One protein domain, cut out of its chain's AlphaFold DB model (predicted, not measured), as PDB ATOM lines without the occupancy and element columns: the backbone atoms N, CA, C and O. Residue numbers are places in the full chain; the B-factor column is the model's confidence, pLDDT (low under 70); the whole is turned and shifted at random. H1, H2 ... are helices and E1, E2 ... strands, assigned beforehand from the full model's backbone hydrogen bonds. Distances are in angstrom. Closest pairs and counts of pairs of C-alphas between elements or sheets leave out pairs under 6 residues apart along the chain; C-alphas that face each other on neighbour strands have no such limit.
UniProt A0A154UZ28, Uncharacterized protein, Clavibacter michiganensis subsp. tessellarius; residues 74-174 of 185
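Overview. This is residues 74 to 174 of the 185 residues of an uncharacterized protein of Clavibacter michiganensis subsp. tessellarius (UniProt A0A154UZ28). The model is a slender rod of strands that run largely along its length: a long two-strand ribbon, E1 and E4, beside a twisted sheet in which E2, E3 and E5 are long and E6 is short. The chain folds back from ribbon to sheet between E4 and E5, the short helix H1 sits against the sheet, and the last residues return to pair with E1. The printed part has 101 residues with one named helix and six named strands, in the order E1 E2 E3 E4 E5 H1 E6; the larger sheet runs E3 E2 E5 E6, and both sheets are antiparallel. The class is mostly strand, and the whole is compact, with a radius of gyration of the C-alphas of 14.5 A and spans of 52 by 23 by 20 A.

Along the chain. E1, residues 75 to 84, begins at C-alpha 75 (55.714, 26.880, -30.397) and is 28.8 A long. E2, residues 96 to 104, is 24.5 A long and bends by 57 degrees at residue 101. E3, residues 110 to 119, is 26.1 A long. E4, residues 129 to 138, is 29.3 A long and starts at C-alpha 129 (44.176, 51.386, -20.449). E5, residues 140 to 148, is 21.4 A long and bends by 62 degrees at residue 143. H1 is residues 158 to 161. E6, residues 164 to 166, ends at C-alpha 166 (38.315, 28.029, -26.164).

Arrangement. In the larger sheet, E3 and E6 are edge strands. E2 and E3 form a hairpin, with N 99 and O 116 2.8 A apart, within hydrogen-bond range. E2 and E5 are antiparallel at 170 degrees, with N 98 and O 146 at 2.8 A. E5 and E6 are antiparallel, with N 145 and O 165 at 2.9 A. H1 is on this sheet but only grazes it, with residues 158 to 160; its closest C-alphas to E5 are those of Ser 147 and Tyr 158, 5.4 A apart. H1 is too short for an O i to N i+4 pair, and its one O i to N i+3 pair is within range. In the other sheet, E1 and E4 are antiparallel at 160 degrees, with N 80 and O 133 at 2.9 A. E3 and E4 are near each other, with 8 pairs of C-alphas within 10 A. E4 and E5 meet only through their link, and E1 and E5 are apart. Residues 173 to 174 pair with residues 79 to 80 of E1, parallel.

Size, cuts and confidence. The C-alphas of Ala 88 and Gly 107, the two farthest apart, are 51.7 A apart. The printed part has no cut. The link from E1 to E2 is long, with 11 residues. The mean pLDDT of the printed part is 88.5, and no printed residue is under 70.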
ATOM      1  N   ALA A  74      56.918  22.505 -32.100       80.81
ATOM      2  CA  ALA A  74      56.628  23.862 -32.554       80.81
ATOM      3  C   ALA A  74      55.917  24.678 -31.465       80.81
ATOM      4  O   ALA A  74      55.028  24.174 -30.769       80.81
ATOM      5  N   GLN A  75      56.293  25.951 -31.357       85.31
ATOM      6  CA  GLN A  75      55.714  26.880 -30.397       85.31
ATOM      7  C   GLN A  75      55.120  28.084 -31.118       85.31
ATOM      8  O   GLN A  75      55.687  28.599 -32.077       85.31
ATOM      9  N   TYR A  76      53.983  28.548 -30.621       83.56
ATOM     10  CA  TYR A  76      53.213  29.644 -31.183       83.56
ATOM     11  C   TYR A  76      53.081  30.743 -30.143       83.56
ATOM     12  O   TYR A  76      52.848  30.484 -28.959       83.56
ATOM     13  N   ARG A  77      53.222  31.989 -30.591       87.31
ATOM     14  CA  ARG A  77      53.014  33.159 -29.745       87.31
ATOM     15  C   ARG A  77      51.566  33.613 -29.861       87.31
ATOM     16  O   ARG A  77      51.146  34.057 -30.923       87.31
ATOM     17  N   PHE A  78      50.850  33.565 -28.749       86.56
ATOM     18  CA  PHE A  78      49.510  34.117 -28.607       86.56
ATOM     19  C   PHE A  78      49.592  35.449 -27.871       86.56
ATOM     20  O   PHE A  78      50.344  35.586 -26.903       86.56
ATOM     21  N   VAL A  79      48.821  36.433 -28.320       89.94
ATOM     22  CA  VAL A  79      48.721  37.741 -27.674       89.94
ATOM     23  C   VAL A  79      47.318  37.899 -27.119       89.94
ATOM     24  O   VAL A  79      46.348  37.914 -27.868       89.94
ATOM     25  N   PHE A  80      47.223  38.049 -25.803       90.62
ATOM     26  CA  PHE A  80      45.970  38.295 -25.104       90.62
ATOM     27  C   PHE A  80      45.890  39.761 -24.719       90.62
ATOM     28  O   PHE A  80      46.831  40.294 -24.136       90.62
ATOM     29  N   GLN A  81      44.776  40.393 -25.050       91.25
ATOM     30  CA  GLN A  81      44.451  41.776 -24.766       91.25
ATOM     31  C   GLN A  81      43.277  41.851 -23.790       91.25
ATOM     32  O   GLN A  81      42.373  41.018 -23.799       91.25
ATOM     33  N   THR A  82      43.257  42.887 -22.966       89.56
ATOM     34  CA  THR A  82      42.102  43.283 -22.170       89.56
ATOM     35  C   THR A  82      42.033  44.806 -22.086       89.56
ATOM     36  O   THR A  82      43.028  45.497 -22.308       89.56
ATOM     37  N   HIS A  83      40.853  45.335 -21.781       90.06
ATOM     38  CA  HIS A  83      40.646  46.755 -21.524       90.06
ATOM     39  C   HIS A  83      40.325  46.950 -20.045       90.06
ATOM     40  O   HIS A  83      39.423  46.306 -19.508       90.06
ATOM     41  N   TRP A  84      41.077  47.828 -19.391       92.38
ATOM     42  CA  TRP A  84      40.851  48.220 -18.011       92.38
ATOM     43  C   TRP A  84      40.090  49.526 -17.942       92.38
ATOM     44  O   TRP A  84      40.419  50.478 -18.638       92.38
ATOM     45  N   VAL A  85      39.120  49.572 -17.041       91.56
ATOM     46  CA  VAL A  85      38.346  50.760 -16.692       91.56
ATOM     47  C   VAL A  85      38.603  51.068 -15.222       91.56
ATOM     48  O   VAL A  85      38.796  50.155 -14.416       91.56
ATOM     49  N   LYS A  86      38.605  52.346 -14.839       92.38
ATOM     50  CA  LYS A  86      38.773  52.721 -13.430       92.38
ATOM     51  C   LYS A  86      37.716  52.040 -12.572       92.38
ATOM     52  O   LYS A  86      36.541  52.005 -12.926       92.38
ATOM     53  N   VAL A  87      38.115  51.570 -11.395       91.25
ATOM     54  CA  VAL A  87      37.178  50.936 -10.454       91.25
ATOM     55  C   VAL A  87      36.133  51.942  -9.965       91.25
ATOM     56  O   VAL A  87      34.973  51.581  -9.801       91.25
ATOM     57  N   ALA A  88      36.519  53.214  -9.803       92.19
ATOM     58  CA  ALA A  88      35.597  54.299  -9.455       92.19
ATOM     59  C   ALA A  88      34.473  54.491 -10.493       92.19
ATOM     60  O   ALA A  88      33.375  54.892 -10.122       92.19
ATOM     61  N   ASP A  89      34.725  54.127 -11.753       91.44
ATOM     62  CA  ASP A  89      33.759  54.199 -12.854       91.44
ATOM     63  C   ASP A  89      33.010  52.860 -13.048       91.44
ATOM     64  O   ASP A  89      32.350  52.643 -14.061       91.44
ATOM     65  N   GLY A  90      33.127  51.928 -12.092       86.44
ATOM     66  CA  GLY A  90      32.505  50.601 -12.145       86.44
ATOM     67  C   GLY A  90      33.329  49.531 -12.869       86.44
ATOM     68  O   GLY A  90      32.803  48.466 -13.192       86.44
ATOM     69  N   GLY A  91      34.616  49.782 -13.128       86.12
ATOM     70  CA  GLY A  91      35.492  48.858 -13.845       86.12
ATOM     71  C   GLY A  91      35.672  47.505 -13.151       86.12
ATOM     72  O   GLY A  91      36.293  47.404 -12.091       86.12
ATOM     73  N   GLN A  92      35.183  46.444 -13.795       88.94
ATOM     74  CA  GLN A  92      35.531  45.059 -13.481       88.94
ATOM     75  C   GLN A  92      36.653  44.634 -14.423       88.94
ATOM     76  O   GLN A  92      36.422  44.401 -15.606       88.94
ATOM     77  N   ASN A  93      37.877  44.570 -13.902       92.00
ATOM     78  CA  ASN A  93      39.071  44.390 -14.722       92.00
ATOM     79  C   ASN A  93      39.586  42.950 -14.662       92.00
ATOM     80  O   ASN A  93      39.626  42.341 -13.588       92.00
ATOM     81  N   ILE A  94      40.028  42.423 -15.807       93.75
ATOM     82  CA  ILE A  94      40.800  41.177 -15.864       93.75
ATOM     83  C   ILE A  94      42.237  41.495 -15.496       93.75
ATOM     84  O   ILE A  94      42.918  42.228 -16.207       93.75
ATOM     85  N   ARG A  95      42.727  40.912 -14.409       95.44
ATOM     86  CA  ARG A  95      44.107  41.125 -13.949       95.44
ATOM     87  C   ARG A  95      45.006  39.935 -14.228       95.44
ATOM     88  O   ARG A  95      46.222  40.086 -14.320       95.44
ATOM     89  N   SER A  96      44.414  38.768 -14.423       96.25
ATOM     90  CA  SER A  96      45.115  37.579 -14.881       96.25
ATOM     91  C   SER A  96      44.162  36.636 -15.599       96.25
ATOM     92  O   SER A  96      42.942  36.777 -15.514       96.25
ATOM     93  N   PHE A  97      44.719  35.667 -16.310       95.62
ATOM     94  CA  PHE A  97      43.970  34.577 -16.912       95.62
ATOM     95  C   PHE A  97      44.764  33.280 -16.831       95.62
ATOM     96  O   PHE A  97      45.997  33.286 -16.787       95.62
ATOM     97  N   ARG A  98      44.047  32.159 -16.801       95.50
ATOM     98  CA  ARG A  98      44.619  30.817 -16.787       95.50
ATOM     99  C   ARG A  98      44.269  30.082 -18.067       95.50
ATOM    100  O   ARG A  98      43.103  30.047 -18.439       95.50
ATOM    101  N   ILE A  99      45.258  29.461 -18.693       94.25
ATOM    102  CA  ILE A  99      45.080  28.578 -19.843       94.25
ATOM    103  C   ILE A  99      45.248  27.143 -19.367       94.25
ATOM    104  O   ILE A  99      46.269  26.811 -18.764       94.25
ATOM    105  N   ARG A 100      44.262  26.294 -19.645       93.75
ATOM    106  CA  ARG A 100      44.316  24.857 -19.364       93.75
ATOM    107  C   ARG A 100      43.995  24.041 -20.595       93.75
ATOM    108  O   ARG A 100      43.177  24.480 -21.392       93.75
ATOM    109  N   GLY A 101      44.591  22.862 -20.731       91.62
ATOM    110  CA  GLY A 101      44.243  21.914 -21.786       91.62
ATOM    111  C   GLY A 101      45.420  21.056 -22.224       91.62
ATOM    112  O   GLY A 101      46.330  20.776 -21.442       91.62
ATOM    113  N   TYR A 102      45.398  20.650 -23.492       89.69
ATOM    114  CA  TYR A 102      46.322  19.652 -24.011       89.69
ATOM    115  C   TYR A 102      47.416  20.283 -24.870       89.69
ATOM    116  O   TYR A 102      47.114  21.067 -25.773       89.69
ATOM    117  N   SER A 103      48.673  19.899 -24.639       88.50
ATOM    118  CA  SER A 103      49.756  20.107 -25.600       88.50
ATOM    119  C   SER A 103      49.828  18.940 -26.580       88.50
ATOM    120  O   SER A 103      49.599  17.787 -26.213       88.50
ATOM    121  N   VAL A 104      50.150  19.232 -27.837       84.94
ATOM    122  CA  VAL A 104      50.409  18.232 -28.876       84.94
ATOM    123  C   VAL A 104      51.914  18.070 -29.017       84.94
ATOM    124  O   VAL A 104      52.630  19.015 -29.345       84.94
ATOM    125  N   ARG A 105      52.398  16.864 -28.734       82.50
ATOM    126  CA  ARG A 105      53.806  16.482 -28.833       82.50
ATOM    127  C   ARG A 105      54.168  16.081 -30.267       82.50
ATOM    128  O   ARG A 105      53.281  15.716 -31.044       82.50
ATOM    129  N   PRO A 106      55.470  16.053 -30.608       80.44
ATOM    130  CA  PRO A 106      55.936  15.371 -31.810       80.44
ATOM    131  C   PRO A 106      55.347  13.953 -31.903       80.44
ATOM    132  O   PRO A 106      55.309  13.229 -30.910       80.44
ATOM    133  N   GLY A 107      54.839  13.581 -33.080       79.69
ATOM    134  CA  GLY A 107      54.106  12.322 -33.282       79.69
ATOM    135  C   GLY A 107      52.599  12.390 -32.995       79.69
ATOM    136  O   GLY A 107      51.923  11.375 -33.108       79.69
ATOM    137  N   GLY A 108      52.053  13.565 -32.652       80.12
ATOM    138  CA  GLY A 108      50.606  13.791 -32.525       80.12
ATOM    139  C   GLY A 108      49.999  13.402 -31.173       80.12
ATOM    140  O   GLY A 108      48.785  13.483 -31.001       80.12
ATOM    141  N   LEU A 109      50.821  13.005 -30.198       83.62
ATOM    142  CA  LEU A 109      50.358  12.651 -28.857       83.62
ATOM    143  C   LEU A 109      49.850  13.893 -28.107       83.62
ATOM    144  O   LEU A 109      50.605  14.844 -27.903       83.62
ATOM    145  N   ALA A 110      48.596  13.863 -27.649       87.56
ATOM    146  CA  ALA A 110      48.006  14.914 -26.822       87.56
ATOM    147  C   ALA A 110      48.210  14.626 -25.325       87.56
ATOM    148  O   ALA A 110      47.833  13.561 -24.836       87.56
ATOM    149  N   VAL A 111      48.766  15.583 -24.583       87.12
ATOM    150  CA  VAL A 111      49.047  15.464 -23.143       87.12
ATOM    151  C   VAL A 111      48.365  16.606 -22.400       87.12
ATOM    152  O   VAL A 111      48.527  17.756 -22.782       87.12
ATOM    153  N   ASN A 112      47.602  16.310 -21.344       89.25
ATOM    154  CA  ASN A 112      46.906  17.323 -20.537       89.25
ATOM    155  C   ASN A 112      47.850  17.985 -19.521       89.25
ATOM    156  O   ASN A 112      47.800  17.689 -18.328       89.25
ATOM    157  N   ASP A 113      48.760  18.824 -20.001       88.94
ATOM    158  CA  ASP A 113      49.821  19.437 -19.197       88.94
ATOM    159  C   ASP A 113      49.895  20.965 -19.327       88.94
ATOM    160  O   ASP A 113      50.766  21.596 -18.723       88.94
ATOM    161  N   ILE A 114      48.988  21.584 -20.089       91.75
ATOM    162  CA  ILE A 114      48.901  23.041 -20.148       91.75
ATOM    163  C   ILE A 114      48.151  23.519 -18.908       91.75
ATOM    164  O   ILE A 114      46.996  23.156 -18.684       91.75
ATOM    165  N   ASN A 115      48.812  24.350 -18.105       93.81
ATOM    166  CA  ASN A 115      48.232  25.017 -16.943       93.81
ATOM    167  C   ASN A 115      49.014  26.307 -16.664       93.81
ATOM    168  O   ASN A 115      49.758  26.410 -15.689       93.81
ATOM    169  N   GLU A 116      48.867  27.282 -17.556       93.81
ATOM    170  CA  GLU A 116      49.597  28.546 -17.488       93.81
ATOM    171  C   GLU A 116      48.748  29.613 -16.832       93.81
ATOM    172  O   GLU A 116      47.634  29.875 -17.273       93.81
ATOM    173  N   CYS A 117      49.279  30.253 -15.796       95.75
ATOM    174  CA  CYS A 117      48.676  31.446 -15.230       95.75
ATOM    175  C   CYS A 117      49.463  32.678 -15.667       95.75
ATOM    176  O   CYS A 117      50.654  32.787 -15.380       95.75
ATOM    177  N   VAL A 118      48.788  33.618 -16.320       96.00
ATOM    178  CA  VAL A 118      49.398  34.829 -16.865       96.00
ATOM    179  C   VAL A 118      48.788  36.044 -16.188       96.00
ATOM    180  O   VAL A 118      47.570  36.179 -16.118       96.00
ATOM    181  N   THR A 119      49.639  36.934 -15.685       95.88
ATOM    182  CA  THR A 119      49.221  38.172 -15.014       95.88
ATOM    183  C   THR A 119      49.591  39.370 -15.868       95.88
ATOM    184  O   THR A 119      50.714  39.462 -16.357       95.88
ATOM    185  N   TYR A 120      48.657  40.303 -16.013       95.31
ATOM    186  CA  TYR A 120      48.936  41.586 -16.640       95.31
ATOM    187  C   TYR A 120      49.707  42.484 -15.654       95.31
ATOM    188  O   TYR A 120      49.253  42.675 -14.519       95.31
ATOM    189  N   PRO A 121      50.867  43.035 -16.042       92.62
ATOM    190  CA  PRO A 121      51.665  43.878 -15.160       92.62
ATOM    191  C   PRO A 121      51.044  45.272 -14.980       92.62
ATOM    192  O   PRO A 121      50.285  45.750 -15.821       92.62
ATOM    193  N   GLY A 122      51.410  45.952 -13.889       92.38
ATOM    194  CA  GLY A 122      51.134  47.384 -13.717       92.38
ATOM    195  C   GLY A 122      49.658  47.746 -13.533       92.38
ATOM    196  O   GLY A 122      49.224  48.791 -14.016       92.38
ATOM    197  N   TYR A 123      48.876  46.881 -12.880       94.00
ATOM    198  CA  TYR A 123      47.494  47.206 -12.526       94.00
ATOM    199  C   TYR A 123      47.420  48.286 -11.443       94.00
ATOM    200  O   TYR A 123      47.982  48.112 -10.363       94.00
ATOM    201  N   ASP A 124      46.630  49.325 -11.706       94.44
ATOM    202  CA  ASP A 124      46.227  50.352 -10.746       94.44
ATOM    203  C   ASP A 124      44.701  50.550 -10.859       94.44
ATOM    204  O   ASP A 124      44.195  50.707 -11.970       94.44
ATOM    205  N   PRO A 125      43.926  50.547  -9.759       92.75
ATOM    206  CA  PRO A 125      42.472  50.737  -9.818       92.75
ATOM    207  C   PRO A 125      42.026  52.106 -10.370       92.75
ATOM    208  O   PRO A 125      40.840  52.289 -10.651       92.75
ATOM    209  N   LYS A 126      42.945  53.065 -10.518       95.44
ATOM    210  CA  LYS A 126      42.727  54.409 -11.067       95.44
ATOM    211  C   LYS A 126      43.128  54.532 -12.538       95.44
ATOM    212  O   LYS A 126      43.038  55.633 -13.084       95.44
ATOM    213  N   ILE A 127      43.546  53.448 -13.190       91.81
ATOM    214  CA  ILE A 127      43.929  53.473 -14.603       91.81
ATOM    215  C   ILE A 127      42.762  53.089 -15.521       91.81
ATOM    216  O   ILE A 127      41.892  52.295 -15.167       91.81
ATOM    217  N   THR A 128      42.755  53.656 -16.723       92.06
ATOM    218  CA  THR A 128      42.004  53.147 -17.876       92.06
ATOM    219  C   THR A 128      43.005  52.959 -18.993       92.06
ATOM    220  O   THR A 128      43.719  53.905 -19.318       92.06
ATOM    221  N   ASP A 129      43.124  51.738 -19.497       89.81
ATOM    222  CA  ASP A 129      44.176  51.386 -20.449       89.81
ATOM    223  C   ASP A 129      43.850  50.086 -21.189       89.81
ATOM    224  O   ASP A 129      43.113  49.235 -20.686       89.81
ATOM    225  N   TYR A 130      44.449  49.902 -22.361       90.69
ATOM    226  CA  TYR A 130      44.493  48.617 -23.044       90.69
ATOM    227  C   TYR A 130      45.777  47.893 -22.654       90.69
ATOM    228  O   TYR A 130      46.882  48.409 -22.805       90.69
ATOM    229  N   ARG A 131      45.641  46.667 -22.154       91.06
ATOM    230  CA  ARG A 131      46.778  45.832 -21.765       91.06
ATOM    231  C   ARG A 131      46.846  44.606 -22.632       91.06
ATOM    232  O   ARG A 131      45.834  43.955 -22.857       91.06
ATOM    233  N   ASN A 132      48.053  44.257 -23.046       92.50
ATOM    234  CA  ASN A 132      48.325  43.027 -23.761       92.50
ATOM    235  C   ASN A 132      49.480  42.257 -23.115       92.50
ATOM    236  O   ASN A 132      50.396  42.835 -22.533       92.50
ATOM    237  N   VAL A 133      49.446  40.936 -23.243       92.00
ATOM    238  CA  VAL A 133      50.532  40.047 -22.842       92.00
ATOM    239  C   VAL A 133      50.702  38.963 -23.894       92.00
ATOM    240  O   VAL A 133      49.731  38.402 -24.401       92.00
ATOM    241  N   GLY A 134      51.953  38.707 -24.261       89.44
ATOM    242  CA  GLY A 134      52.307  37.610 -25.150       89.44
ATOM    243  C   GLY A 134      52.681  36.379 -24.336       89.44
ATOM    244  O   GLY A 134      53.494  36.486 -23.421       89.44
ATOM    245  N   ILE A 135      52.141  35.222 -24.700       89.12
ATOM    246  CA  ILE A 135      52.553  33.924 -24.169       89.12
ATOM    247  C   ILE A 135      52.934  33.001 -25.319       89.12
ATOM    248  O   ILE A 135      52.298  32.997 -26.372       89.12
ATOM    249  N   VAL A 136      53.995  32.230 -25.113       89.06
ATOM    250  CA  VAL A 136      54.415  31.183 -26.036       89.06
ATOM    251  C   VAL A 136      53.853  29.860 -25.532       89.06
ATOM    252  O   VAL A 136      54.070  29.500 -24.378       89.06
ATOM    253  N   LEU A 137      53.102  29.163 -26.381       87.31
ATOM    254  CA  LEU A 137      52.474  27.874 -26.092       87.31
ATOM    255  C   LEU A 137      52.884  26.856 -27.161       87.31
ATOM    256  O   LEU A 137      53.207  27.258 -28.280       87.31
ATOM    257  N   PRO A 138      52.867  25.546 -26.868       87.44
ATOM    258  CA  PRO A 138      53.087  24.535 -27.893       87.44
ATOM    259  C   PRO A 138      51.888  24.501 -28.848       87.44
ATOM    260  O   PRO A 138      50.927  25.258 -28.700       87.44
ATOM    261  N   GLN A 139      51.885  23.582 -29.807       84.88
ATOM    262  CA  GLN A 139      50.630  23.229 -30.462       84.88
ATOM    263  C   GLN A 139      49.611  22.775 -29.401       84.88
ATOM    264  O   GLN A 139      49.908  21.914 -28.573       84.88
ATOM    265  N   ILE A 140      48.422  23.375 -29.413       85.56
ATOM    266  CA  ILE A 140      47.398  23.192 -28.378       85.56
ATOM    267  C   ILE A 140      46.135  22.503 -28.918       85.56
ATOM    268  O   ILE A 140      45.775  22.663 -30.090       85.56
ATOM    269  N   LEU A 141      45.446  21.750 -28.055       83.44
ATOM    270  CA  LEU A 141      44.139  21.127 -28.300       83.44
ATOM    271  C   LEU A 141      43.226  21.270 -27.079       83.44
ATOM    272  O   LEU A 141      43.691  21.194 -25.941       83.44
ATOM    273  N   ASN A 142      41.921  21.432 -27.329       85.69
ATOM    274  CA  ASN A 142      40.871  21.510 -26.305       85.69
ATOM    275  C   ASN A 142      41.254  22.417 -25.121       85.69
ATOM    276  O   ASN A 142      41.077  22.054 -23.958       85.69
ATOM    277  N   THR A 143      41.845  23.575 -25.418       87.31
ATOM    278  CA  THR A 143      42.268  24.526 -24.398       87.31
ATOM    279  C   THR A 143      41.123  25.425 -23.981       87.31
ATOM    280  O   THR A 143      40.291  25.801 -24.795       87.31
ATOM    281  N   THR A 144      41.094  25.785 -22.703       91.00
ATOM    282  CA  THR A 144      40.169  26.759 -22.127       91.00
ATOM    283  C   THR A 144      40.971  27.876 -21.482       91.00
ATOM    284  O   THR A 144      41.914  27.614 -20.730       91.00
ATOM    285  N   VAL A 145      40.583  29.115 -21.762       92.62
ATOM    286  CA  VAL A 145      41.068  30.305 -21.063       92.62
ATOM    287  C   VAL A 145      40.034  30.711 -20.031       92.62
ATOM    288  O   VAL A 145      38.855  30.790 -20.350       92.62
ATOM    289  N   THR A 146      40.468  30.993 -18.807       92.31
ATOM    290  CA  THR A 146      39.621  31.487 -17.720       92.31
ATOM    291  C   THR A 146      40.181  32.793 -17.183       92.31
ATOM    292  O   THR A 146      41.353  32.851 -16.819       92.31
ATOM    293  N   SER A 147      39.355  33.832 -17.114       93.50
ATOM    294  CA  SER A 147      39.766  35.168 -16.665       93.50
ATOM    295  C   SER A 147      39.515  35.384 -15.171       93.50
ATOM    296  O   SER A 147      38.536  34.885 -14.619       93.50
ATOM    297  N   TYR A 148      40.360  36.188 -14.522       94.44
ATOM    298  CA  TYR A 148      40.306  36.448 -13.081       94.44
ATOM    299  C   TYR A 148      40.434  37.935 -12.738       94.44
ATOM    300  O   TYR A 148      41.135  38.694 -13.416       94.44
ATOM    301  N   SER A 149      39.793  38.347 -11.640       93.69
ATOM    302  CA  SER A 149      39.876  39.721 -11.126       93.69
ATOM    303  C   SER A 149      41.121  39.995 -10.282       93.69
ATOM    304  O   SER A 149      41.460  41.151 -10.059       93.69
ATOM    305  N   GLY A 150      41.811  38.970  -9.782       94.31
ATOM    306  CA  GLY A 150      43.070  39.106  -9.051       94.31
ATOM    307  C   GLY A 150      44.294  38.888  -9.943       94.31
ATOM    308  O   GLY A 150      44.165  38.412 -11.074       94.31
ATOM    309  N   PRO A 151      45.504  39.215  -9.461       94.75
ATOM    310  CA  PRO A 151      46.734  38.734 -10.077       94.75
ATOM    311  C   PRO A 151      46.897  37.229  -9.805       94.75
ATOM    312  O   PRO A 151      46.248  36.673  -8.915       94.75
ATOM    313  N   SER A 152      47.774  36.564 -10.549       95.19
ATOM    314  CA  SER A 152      48.143  35.160 -10.312       95.19
ATOM    315  C   SER A 152      46.959  34.179 -10.299       95.19
ATOM    316  O   SER A 152      46.994  33.159  -9.611       95.19
ATOM    317  N   CYS A 153      45.918  34.463 -11.085       95.06
ATOM    318  CA  CYS A 153      44.714  33.645 -11.239       95.06
ATOM    319  C   CYS A 153      43.987  33.408  -9.911       95.06
ATOM    320  O   CYS A 153      43.604  32.284  -9.581       95.06
ATOM    321  N   THR A 154      43.849  34.488  -9.138       94.12
ATOM    322  CA  THR A 154      43.145  34.543  -7.850       94.12
ATOM    323  C   THR A 154      41.959  35.509  -7.909       94.12
ATOM    324  O   THR A 154      41.736  36.187  -8.913       94.12
ATOM    325  N   GLY A 155      41.201  35.611  -6.817       90.75
ATOM    326  CA  GLY A 155      40.062  36.519  -6.721       90.75
ATOM    327  C   GLY A 155      38.812  35.958  -7.394       90.75
ATOM    328  O   GLY A 155      38.558  34.755  -7.343       90.75
ATOM    329  N   TYR A 156      38.010  36.842  -7.985       90.50
ATOM    330  CA  TYR A 156      36.779  36.445  -8.659       90.50
ATOM    331  C   TYR A 156      37.108  35.733  -9.971       90.50
ATOM    332  O   TYR A 156      37.834  36.267 -10.810       90.50
ATOM    333  N   ASP A 157      36.567  34.527 -10.118       90.94
ATOM    334  CA  ASP A 157      36.667  33.715 -11.322       90.94
ATOM    335  C   ASP A 157      35.522  34.080 -12.273       90.94
ATOM    336  O   ASP A 157      34.358  33.753 -12.015       90.94
ATOM    337  N   TYR A 158      35.859  34.757 -13.372       88.50
ATOM    338  CA  TYR A 158      34.874  35.208 -14.349       88.50
ATOM    339  C   TYR A 158      34.293  34.058 -15.191       88.50
ATOM    340  O   TYR A 158      33.300  34.278 -15.881       88.50
ATOM    341  N   SER A 159      34.809  32.821 -15.118       83.88
ATOM    342  CA  SER A 159      34.178  31.670 -15.804       83.88
ATOM    343  C   SER A 159      32.732  31.443 -15.369       83.88
ATOM    344  O   SER A 159      31.898  31.039 -16.175       83.88
ATOM    345  N   LYS A 160      32.405  31.778 -14.116       82.81
ATOM    346  CA  LYS A 160      31.048  31.661 -13.562       82.81
ATOM    347  C   LYS A 160      30.023  32.534 -14.284       82.81
ATOM    348  O   LYS A 160      28.827  32.298 -14.159       82.81
ATOM    349  N   VAL A 161      30.499  33.534 -15.018       78.88
ATOM    350  CA  VAL A 161      29.705  34.484 -15.796       78.88
ATOM    351  C   VAL A 161      30.190  34.527 -17.247       78.88
ATOM    352  O   VAL A 161      30.123  35.560 -17.886       78.88
ATOM    353  N   GLY A 162      30.726  33.432 -17.794       75.56
ATOM    354  CA  GLY A 162      31.062  33.355 -19.222       75.56
ATOM    355  C   GLY A 162      32.372  34.035 -19.647       75.56
ATOM    356  O   GLY A 162      32.677  34.065 -20.834       75.56
ATOM    357  N   GLY A 163      33.207  34.505 -18.713       79.25
ATOM    358  CA  GLY A 163      34.571  34.998 -18.973       79.25
ATOM    359  C   GLY A 163      35.594  33.893 -19.284       79.25
ATOM    360  O   GLY A 163      36.787  34.046 -18.991       79.25
ATOM    361  N   SER A 164      35.126  32.762 -19.820       84.12
ATOM    362  CA  SER A 164      35.944  31.627 -20.237       84.12
ATOM    363  C   SER A 164      35.529  31.088 -21.596       84.12
ATOM    364  O   SER A 164      34.338  30.997 -21.882       84.12
ATOM    365  N   GLY A 165      36.500  30.656 -22.395       84.75
ATOM    366  CA  GLY A 165      36.243  30.121 -23.728       84.75
ATOM    367  C   GLY A 165      37.441  29.385 -24.324       84.75
ATOM    368  O   GLY A 165      38.530  29.400 -23.734       84.75
ATOM    369  N   PRO A 166      37.240  28.711 -25.466       84.94
ATOM    370  CA  PRO A 166      38.315  28.029 -26.164       84.94
ATOM    371  C   PRO A 166      39.301  29.019 -26.788       84.94
ATOM    372  O   PRO A 166      38.933  30.147 -27.109       84.94
ATOM    373  N   ILE A 167      40.540  28.570 -27.005       80.50
ATOM    374  CA  ILE A 167      41.471  29.270 -27.899       80.50
ATOM    375  C   ILE A 167      41.210  28.773 -29.324       80.50
ATOM    376  O   ILE A 167      41.434  27.602 -29.637       80.50
ATOM    377  N   ASP A 168      40.740  29.668 -30.180       73.31
ATOM    378  CA  ASP A 168      40.763  29.523 -31.631       73.31
ATOM    379  C   ASP A 168      42.216  29.639 -32.119       73.31
ATOM    380  O   ASP A 168      43.003  30.503 -31.739       73.31
ATOM    381  N   ARG A 169      42.602  28.661 -32.920       70.44
ATOM    382  CA  ARG A 169      43.970  28.491 -33.402       70.44
ATOM    383  C   ARG A 169      44.182  29.191 -34.740       70.44
ATOM    384  O   ARG A 169      45.326  29.299 -35.166       70.44
ATOM    385  N   GLY A 170      43.104  29.641 -35.387       72.12
ATOM    386  CA  GLY A 170      43.164  30.500 -36.564       72.12
ATOM    387  C   GLY A 170      43.581  31.933 -36.233       72.12
ATOM    388  O   GLY A 170      44.147  32.599 -37.094       72.12
ATOM    389  N   ASP A 171      43.374  32.375 -34.986       74.00
ATOM    390  CA  ASP A 171      43.659  33.738 -34.541       74.00
ATOM    391  C   ASP A 171      44.748  33.789 -33.461       74.00
ATOM    392  O   ASP A 171      44.688  33.119 -32.429       74.00
ATOM    393  N   ILE A 172      45.759  34.630 -33.680       73.88
ATOM    394  CA  ILE A 172      46.870  34.833 -32.733       73.88
ATOM    395  C   ILE A 172      46.603  35.976 -31.742       73.88
ATOM    396  O   ILE A 172      47.294  36.080 -30.724       73.88
ATOM    397  N   HIS A 173      45.600  36.816 -32.019       74.12
ATOM    398  CA  HIS A 173      45.200  37.952 -31.194       74.12
ATOM    399  C   HIS A 173      43.854  37.685 -30.525       74.12
ATOM    400  O   HIS A 173      42.842  37.471 -31.180       74.12
ATOM    401  N   TRP A 174      43.849  37.744 -29.200       78.44
ATOM    402  CA  TRP A 174      42.705  37.411 -28.363       78.44
ATOM    403  C   TRP A 174      42.311  38.611 -27.533       78.44
ATOM    404  O   TRP A 174      43.173  39.223 -26.912       78.44
TER     405      TRP A 174